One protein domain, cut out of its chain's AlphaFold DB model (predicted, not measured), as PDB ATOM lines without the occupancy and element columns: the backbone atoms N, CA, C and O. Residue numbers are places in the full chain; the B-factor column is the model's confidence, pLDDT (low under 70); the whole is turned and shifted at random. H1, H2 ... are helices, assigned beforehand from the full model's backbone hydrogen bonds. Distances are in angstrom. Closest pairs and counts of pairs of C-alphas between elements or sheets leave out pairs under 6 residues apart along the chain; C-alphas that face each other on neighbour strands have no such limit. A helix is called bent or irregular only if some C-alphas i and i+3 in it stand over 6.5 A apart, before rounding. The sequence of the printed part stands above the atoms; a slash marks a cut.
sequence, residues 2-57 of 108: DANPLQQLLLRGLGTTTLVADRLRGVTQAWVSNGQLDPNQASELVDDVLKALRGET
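What this domain is: This is residues 2 to 57 of the 108 residues of an uncharacterized protein of Synechococcus sp. BL107 (UniProt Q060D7). The picture is a helical hairpin of two long helices, H2 and H3, which run side by side and opposite ways, with a much shorter helix, H1, set loosely near the beginning of H2 and away from H3. The printed part has 56 residues with three named helices, H1, H2 and H3 in that order along the chain, and no named strand; the class is all helix. The whole is only just compact, close to loose, with a radius of gyration of the C-alphas of 12.0 A. Its outline is flat, and the C-alphas span 32 by 32 by 14 A along their three main axes.

Where its parts are: The printed part begins at Asp 2, with its C-alpha at (25.825, -36.358, -1.068). H1 takes residues 5 to 11, from C-alpha 5 at (32.016, -38.574, -6.031), and measures 9.7 A from first to last C-alpha. Residues 12 to 16 link it to H2. H2 takes residues 17 to 33, 24.5 A from first to last C-alpha, and with 17 residues it is the longest helix. Residues 34 to 38 link it to H3. H3 takes residues 39 to 53, 21.4 A long from first to last C-alpha, and ends with C-alpha 53 at (46.326, -47.197, -8.095). Residues 54 to 57 follow it.

How they stand to each other: H1 touches no helix, but it is near H2. The two are close but not clearly touching, with 1 pair of C-alphas within 8 A, that of Leu 6 and Val 20 at 7.6 A. Their lines stand at a steep tilt of 38 degrees, and they run opposite ways. Their centres are 14.1 A apart. H2 and H3 touch, with 11 pairs of C-alphas within 8 A. Their closest C-alphas are those of Thr 28 and Ala 42, 5.8 A apart. They run opposite ways at a shallow tilt of 20 degrees, centre to centre 9.9 A, and form a helical hairpin. H1 and H3 are apart. In H1, H2 and H3 every backbone O i to N i+4 pair is within hydrogen-bond range, and no helix is bent or irregular.

The domain as a whole: The two C-alphas farthest apart are those of Gly 13 and Gly 35, 32.4 A. The C-alphas of Asp 2 and Thr 57, the first and last printed residues, are 31.1 A apart. The printed part has no cut. The links from H1 to H2 and from H2 to H3 are both tight, and no link is long. The mean pLDDT of the printed part is 75.1. The model's confidence is low, under 70, in 20 residues: residues 2 to 3, 5 to 19 and 55 to 57. The mean pLDDT is 57 in H1, 81 in H2 and 84 in H3.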
ATOM      1  N   ASP A   2      25.164 -36.242   0.229       44.59
ATOM      2  CA  ASP A   2      25.825 -36.358  -1.068       44.59
ATOM      3  C   ASP A   2      27.120 -37.139  -0.864       44.59
ATOM      4  O   ASP A   2      28.114 -36.608  -0.370       44.59
ATOM      5  N   ALA A   3      27.083 -38.442  -1.153       53.84
ATOM      6  CA  ALA A   3      28.275 -39.276  -1.111       53.84
ATOM      7  C   ALA A   3      29.339 -38.654  -2.020       53.84
ATOM      8  O   ALA A   3      29.053 -38.322  -3.175       53.84
ATOM      9  N   ASN A   4      30.556 -38.490  -1.500       71.06
ATOM     10  CA  ASN A   4      31.656 -37.874  -2.230       71.06
ATOM     11  C   ASN A   4      31.836 -38.616  -3.571       71.06
ATOM     12  O   ASN A   4      31.923 -39.845  -3.570       71.06
ATOM     13  N   PRO A   5      31.891 -37.928  -4.724       58.19
ATOM     14  CA  PRO A   5      32.016 -38.574  -6.031       58.19
ATOM     15  C   PRO A   5      33.238 -39.502  -6.133       58.19
ATOM     16  O   PRO A   5      33.194 -40.479  -6.873       58.19
ATOM     17  N   LEU A   6      34.290 -39.271  -5.335       54.69
ATOM     18  CA  LEU A   6      35.416 -40.201  -5.202       54.69
ATOM     19  C   LEU A   6      34.999 -41.538  -4.569       54.69
ATOM     20  O   LEU A   6      35.378 -42.590  -5.075       54.69
ATOM     21  N   GLN A   7      34.166 -41.515  -3.522       55.09
ATOM     22  CA  GLN A   7      33.581 -42.728  -2.938       55.09
ATOM     23  C   GLN A   7      32.668 -43.441  -3.935       55.09
ATOM     24  O   GLN A   7      32.702 -44.662  -4.016       55.09
ATOM     25  N   GLN A   8      31.887 -42.704  -4.731       59.97
ATOM     26  CA  GLN A   8      31.004 -43.311  -5.735       59.97
ATOM     27  C   GLN A   8      31.784 -43.997  -6.868       59.97
ATOM     28  O   GLN A   8      31.367 -45.050  -7.346       59.97
ATOM     29  N   LEU A   9      32.925 -43.436  -7.277       59.38
ATOM     30  CA  LEU A   9      33.806 -44.044  -8.280       59.38
ATOM     31  C   LEU A   9      34.494 -45.309  -7.744       59.38
ATOM     32  O   LEU A   9      34.532 -46.318  -8.448       59.38
ATOM     33  N   LEU A  10      34.949 -45.280  -6.486       57.06
ATOM     34  CA  LEU A  10      35.491 -46.441  -5.770       57.06
ATOM     35  C   LEU A  10      34.452 -47.563  -5.620       57.06
ATOM     36  O   LEU A  10      34.732 -48.707  -5.966       57.06
ATOM     37  N   LEU A  11      33.233 -47.230  -5.185       56.97
ATOM     38  CA  LEU A  11      32.129 -48.184  -5.007       56.97
ATOM     39  C   LEU A  11      31.662 -48.820  -6.322       56.97
ATOM     40  O   LEU A  11      31.104 -49.914  -6.312       56.97
ATOM     41  N   ARG A  12      31.870 -48.144  -7.456       58.38
ATOM     42  CA  ARG A  12      31.415 -48.619  -8.767       58.38
ATOM     43  C   ARG A  12      32.454 -49.463  -9.510       58.38
ATOM     44  O   ARG A  12      32.129 -49.996 -10.566       58.38
ATOM     45  N   GLY A  13      33.684 -49.585  -8.995       53.50
ATOM     46  CA  GLY A  13      34.740 -50.401  -9.612       53.50
ATOM     47  C   GLY A  13      35.084 -50.004 -11.055       53.50
ATOM     48  O   GLY A  13      35.664 -50.796 -11.797       53.50
ATOM     49  N   LEU A  14      34.706 -48.796 -11.489       54.25
ATOM     50  CA  LEU A  14      34.982 -48.318 -12.841       54.25
ATOM     51  C   LEU A  14      36.440 -47.862 -12.914       54.25
ATOM     52  O   LEU A  14      36.775 -46.749 -12.515       54.25
ATOM     53  N   GLY A  15      37.291 -48.739 -13.449       49.94
ATOM     54  CA  GLY A  15      38.722 -48.538 -13.687       49.94
ATOM     55  C   GLY A  15      39.067 -47.461 -14.720       49.94
ATOM     56  O   GLY A  15      39.766 -47.730 -15.688       49.94
ATOM     57  N   THR A  16      38.626 -46.221 -14.513       53.28
ATOM     58  CA  THR A  16      39.166 -45.063 -15.239       53.28
ATOM     59  C   THR A  16      40.203 -44.380 -14.356       53.28
ATOM     60  O   THR A  16      39.972 -43.318 -13.782       53.28
ATOM     61  N   THR A  17      41.368 -45.018 -14.216       56.72
ATOM     62  CA  THR A  17      42.537 -44.471 -13.500       56.72
ATOM     63  C   THR A  17      42.883 -43.041 -13.943       56.72
ATOM     64  O   THR A  17      43.380 -42.250 -13.145       56.72
ATOM     65  N   THR A  18      42.532 -42.669 -15.178       57.56
ATOM     66  CA  THR A  18      42.616 -41.307 -15.724       57.56
ATOM     67  C   THR A  18      41.713 -40.291 -15.020       57.56
ATOM     68  O   THR A  18      42.196 -39.227 -14.644       57.56
ATOM     69  N   LEU A  19      40.434 -40.601 -14.763       62.50
ATOM     70  CA  LEU A  19      39.509 -39.646 -14.131       62.50
ATOM     71  C   LEU A  19      39.833 -39.431 -12.643       62.50
ATOM     72  O   LEU A  19      39.650 -38.338 -12.102       62.50
ATOM     73  N   VAL A  20      40.349 -40.472 -11.986       71.06
ATOM     74  CA  VAL A  20      40.805 -40.403 -10.591       71.06
ATOM     75  C   VAL A  20      42.036 -39.502 -10.459       71.06
ATOM     76  O   VAL A  20      42.099 -38.704  -9.525       71.06
ATOM     77  N   ALA A  21      42.973 -39.562 -11.412       75.69
ATOM     78  CA  ALA A  21      44.187 -38.749 -11.398       75.69
ATOM     79  C   ALA A  21      43.897 -37.246 -11.485       75.69
ATOM     80  O   ALA A  21      44.397 -36.469 -10.667       75.69
ATOM     81  N   ASP A  22      43.052 -36.840 -12.431       76.56
ATOM     82  CA  ASP A  22      42.696 -35.430 -12.616       76.56
ATOM     83  C   ASP A  22      41.933 -34.882 -11.406       76.56
ATOM     84  O   ASP A  22      42.171 -33.756 -10.956       76.56
ATOM     85  N   ARG A  23      41.049 -35.695 -10.808       81.75
ATOM     86  CA  ARG A  23      40.299 -35.271  -9.623       81.75
ATOM     87  C   ARG A  23      41.182 -35.162  -8.386       81.75
ATOM     88  O   ARG A  23      41.024 -34.209  -7.625       81.75
ATOM     89  N   LEU A  24      42.102 -36.105  -8.197       86.31
ATOM     90  CA  LEU A  24      43.057 -36.082  -7.094       86.31
ATOM     91  C   LEU A  24      43.943 -34.833  -7.156       86.31
ATOM     92  O   LEU A  24      44.095 -34.143  -6.146       86.31
ATOM     93  N   ARG A  25      44.450 -34.492  -8.348       86.81
ATOM     94  CA  ARG A  25      45.209 -33.254  -8.594       86.81
ATOM     95  C   ARG A  25      44.383 -32.009  -8.260       86.81
ATOM     96  O   ARG A  25      44.880 -31.096  -7.611       86.81
ATOM     97  N   GLY A  26      43.104 -31.985  -8.636       87.06
ATOM     98  CA  GLY A  26      42.213 -30.861  -8.329       87.06
ATOM     99  C   GLY A  26      41.966 -30.655  -6.828       87.06
ATOM    100  O   GLY A  26      41.984 -29.522  -6.352       87.06
ATOM    101  N   VAL A  27      41.748 -31.734  -6.070       88.50
ATOM    102  CA  VAL A  27      41.502 -31.653  -4.616       88.50
ATOM    103  C   VAL A  27      42.770 -31.260  -3.856       88.50
ATOM    104  O   VAL A  27      42.716 -30.383  -2.997       88.50
ATOM    105  N   THR A  28      43.912 -31.854  -4.199       87.75
ATOM    106  CA  THR A  28      45.199 -31.521  -3.565       87.75
ATOM    107  C   THR A  28      45.614 -30.080  -3.854       87.75
ATOM    108  O   THR A  28      46.008 -29.369  -2.933       87.75
ATOM    109  N   GLN A  29      45.402 -29.589  -5.080       90.44
ATOM    110  CA  GLN A  29      45.624 -28.179  -5.414       90.44
ATOM    111  C   GLN A  29      44.722 -27.232  -4.608       90.44
ATOM    112  O   GLN A  29      45.171 -26.165  -4.186       90.44
ATOM    113  N   ALA A  30      43.461 -27.606  -4.364       88.38
ATOM    114  CA  ALA A  30      42.561 -26.814  -3.527       88.38
ATOM    115  C   ALA A  30      43.058 -26.736  -2.072       88.38
ATOM    116  O   ALA A  30      42.994 -25.671  -1.460       88.38
ATOM    117  N   TRP A  31      43.608 -27.824  -1.530       90.88
ATOM    118  CA  TRP A  31      44.213 -27.825  -0.194       90.88
ATOM    119  C   TRP A  31      45.464 -26.953  -0.113       90.88
ATOM    120  O   TRP A  31      45.609 -26.209   0.856       90.88
ATOM    121  N   VAL A  32      46.311 -26.960  -1.147       92.06
ATOM    122  CA  VAL A  32      47.462 -26.046  -1.237       92.06
ATOM    123  C   VAL A  32      47.002 -24.591  -1.290       92.06
ATOM    124  O   VAL A  32      47.474 -23.757  -0.521       92.06
ATOM    125  N   SER A  33      46.020 -24.283  -2.142       91.94
ATOM    126  CA  SER A  33      45.474 -22.927  -2.278       91.94
ATOM    127  C   SER A  33      44.821 -22.411  -0.994       91.94
ATOM    128  O   SER A  33      44.818 -21.206  -0.756       91.94
ATOM    129  N   ASN A  34      44.271 -23.307  -0.173       93.81
ATOM    130  CA  ASN A  34      43.662 -22.973   1.113       93.81
ATOM    131  C   ASN A  34      44.676 -22.958   2.272       93.81
ATOM    132  O   ASN A  34      44.276 -22.783   3.421       93.81
ATOM    133  N   GLY A  35      45.968 -23.179   1.999       89.12
ATOM    134  CA  GLY A  35      47.027 -23.238   3.011       89.12
ATOM    135  C   GLY A  35      46.958 -24.466   3.926       89.12
ATOM    136  O   GLY A  35      47.575 -24.474   4.987       89.12
ATOM    137  N   GLN A  36      46.194 -25.490   3.544       89.44
ATOM    138  CA  GLN A  36      46.018 -26.728   4.311       89.44
ATOM    139  C   GLN A  36      47.110 -27.763   4.019       89.44
ATOM    140  O   GLN A  36      47.270 -28.705   4.791       89.44
ATOM    141  N   LEU A  37      47.840 -27.606   2.911       91.00
ATOM    142  CA  LEU A  37      48.889 -28.525   2.484       91.00
ATOM    143  C   LEU A  37      50.039 -27.764   1.819       91.00
ATOM    144  O   LEU A  37      49.811 -26.815   1.072       91.00
ATOM    145  N   ASP A  38      51.274 -28.191   2.075       92.38
ATOM    146  CA  ASP A  38      52.450 -27.646   1.394       92.38
ATOM    147  C   ASP A  38      52.508 -28.128  -0.074       92.38
ATOM    148  O   ASP A  38      52.202 -29.296  -0.337       92.38
ATOM    149  N   PRO A  39      52.922 -27.288  -1.043       88.88
ATOM    150  CA  PRO A  39      53.007 -27.675  -2.454       88.88
ATOM    151  C   PRO A  39      53.876 -28.912  -2.736       88.88
ATOM    152  O   PRO A  39      53.547 -29.702  -3.626       88.88
ATOM    153  N   ASN A  40      54.971 -29.101  -1.991       88.75
ATOM    154  CA  ASN A  40      55.854 -30.252  -2.183       88.75
ATOM    155  C   ASN A  40      55.169 -31.532  -1.688       88.75
ATOM    156  O   ASN A  40      55.108 -32.521  -2.415       88.75
ATOM    157  N   GLN A  41      54.541 -31.469  -0.508       86.69
ATOM    158  CA  GLN A  41      53.783 -32.589   0.066       86.69
ATOM    159  C   GLN A  41      52.564 -32.964  -0.786       86.69
ATOM    160  O   GLN A  41      52.202 -34.134  -0.885       86.69
ATOM    161  N   ALA A  42      51.930 -31.985  -1.437       87.56
ATOM    162  CA  ALA A  42      50.825 -32.230  -2.356       87.56
ATOM    163  C   ALA A  42      51.255 -33.045  -3.580       87.56
ATOM    164  O   ALA A  42      50.519 -33.930  -4.013       87.56
ATOM    165  N   SER A  43      52.444 -32.764  -4.116       86.06
ATOM    166  CA  SER A  43      52.976 -33.471  -5.284       86.06
ATOM    167  C   SER A  43      53.341 -34.915  -4.935       86.06
ATOM    168  O   SER A  43      52.945 -35.830  -5.654       86.06
ATOM    169  N   GLU A  44      53.988 -35.127  -3.786       88.75
ATOM    170  CA  GLU A  44      54.300 -36.464  -3.260       88.75
ATOM    171  C   GLU A  44      53.031 -37.291  -3.010       88.75
ATOM    172  O   GLU A  44      52.930 -38.427  -3.470       88.75
ATOM    173  N   LEU A  45      52.009 -36.701  -2.378       86.44
ATOM    174  CA  LEU A  45      50.737 -37.378  -2.112       86.44
ATOM    175  C   LEU A  45      50.027 -37.817  -3.402       86.44
ATOM    176  O   LEU A  45      49.477 -38.918  -3.469       86.44
ATOM    177  N   VAL A  46      50.010 -36.956  -4.424       88.44
ATOM    178  CA  VAL A  46      49.426 -37.293  -5.731       88.44
ATOM    179  C   VAL A  46      50.176 -38.461  -6.362       88.44
ATOM    180  O   VAL A  46      49.542 -39.399  -6.848       88.44
ATOM    181  N   ASP A  47      51.506 -38.418  -6.346       86.38
ATOM    182  CA  ASP A  47      52.343 -39.449  -6.948       86.38
ATOM    183  C   ASP A  47      52.206 -40.797  -6.231       86.38
ATOM    184  O   ASP A  47      52.060 -41.824  -6.895       86.38
ATOM    185  N   ASP A  48      52.169 -40.812  -4.900       82.56
ATOM    186  CA  ASP A  48      52.032 -42.036  -4.106       82.56
ATOM    187  C   ASP A  48      50.675 -42.713  -4.315       82.56
ATOM    188  O   ASP A  48      50.597 -43.927  -4.523       82.56
ATOM    189  N   VAL A  49      49.592 -41.934  -4.344       81.75
ATOM    190  CA  VAL A  49      48.249 -42.467  -4.610       81.75
ATOM    191  C   VAL A  49      48.142 -42.980  -6.048       81.75
ATOM    192  O   VAL A  49      47.511 -44.011  -6.287       81.75
ATOM    193  N   LEU A  50      48.773 -42.316  -7.019       81.88
ATOM    194  CA  LEU A  50      48.787 -42.790  -8.405       81.88
ATOM    195  C   LEU A  50      49.606 -44.069  -8.580       81.88
ATOM    196  O   LEU A  50      49.160 -44.960  -9.301       81.88
ATOM    197  N   LYS A  51      50.756 -44.189  -7.911       79.31
ATOM    198  CA  LYS A  51      51.543 -45.432  -7.878       79.31
ATOM    199  C   LYS A  51      50.745 -46.575  -7.257       79.31
ATOM    200  O   LYS A  51      50.691 -47.659  -7.833       79.31
ATOM    201  N   ALA A  52      50.045 -46.311  -6.152       71.25
ATOM    202  CA  ALA A  52      49.174 -47.291  -5.509       71.25
ATOM    203  C   ALA A  52      48.046 -47.770  -6.429       71.25
ATOM    204  O   ALA A  52      47.819 -48.969  -6.559       71.25
ATOM    205  N   LEU A  53      47.384 -46.853  -7.139       72.56
ATOM    206  CA  LEU A  53      46.326 -47.197  -8.095       72.56
ATOM    207  C   LEU A  53      46.831 -47.970  -9.322       72.56
ATOM    208  O   LEU A  53      46.043 -48.649  -9.978       72.56
ATOM    209  N   ARG A  54      48.120 -47.856  -9.653       73.44
ATOM    210  CA  ARG A  54      48.772 -48.614 -10.731       73.44
ATOM    211  C   ARG A  54      49.310 -49.974 -10.275       73.44
ATOM    212  O   ARG A  54      49.808 -50.716 -11.116       73.44
ATOM    213  N   GLY A  55      49.213 -50.299  -8.983       67.31
ATOM    214  CA  GLY A  55      49.805 -51.514  -8.413       67.31
ATOM    215  C   GLY A  55      51.335 -51.462  -8.337       67.31
ATOM    216  O   GLY A  55      51.993 -52.494  -8.262       67.31
ATOM    217  N   GLU A  56      51.930 -50.265  -8.374       69.88
ATOM    218  CA  GLU A  56      53.388 -50.073  -8.316       69.88
ATOM    219  C   GLU A  56      53.932 -50.101  -6.871       69.88
ATOM    220  O   GLU A  56      55.140 -50.027  -6.666       69.88
ATOM    221  N   THR A  57      53.058 -50.231  -5.864       67.31
ATOM    222  CA  THR A  57      53.417 -50.342  -4.435       67.31
ATOM    223  C   THR A  57      52.989 -51.694  -3.847       67.31
ATOM    224  O   THR A  57      51.967 -51.772  -3.152       67.31
TER     225      THR A  57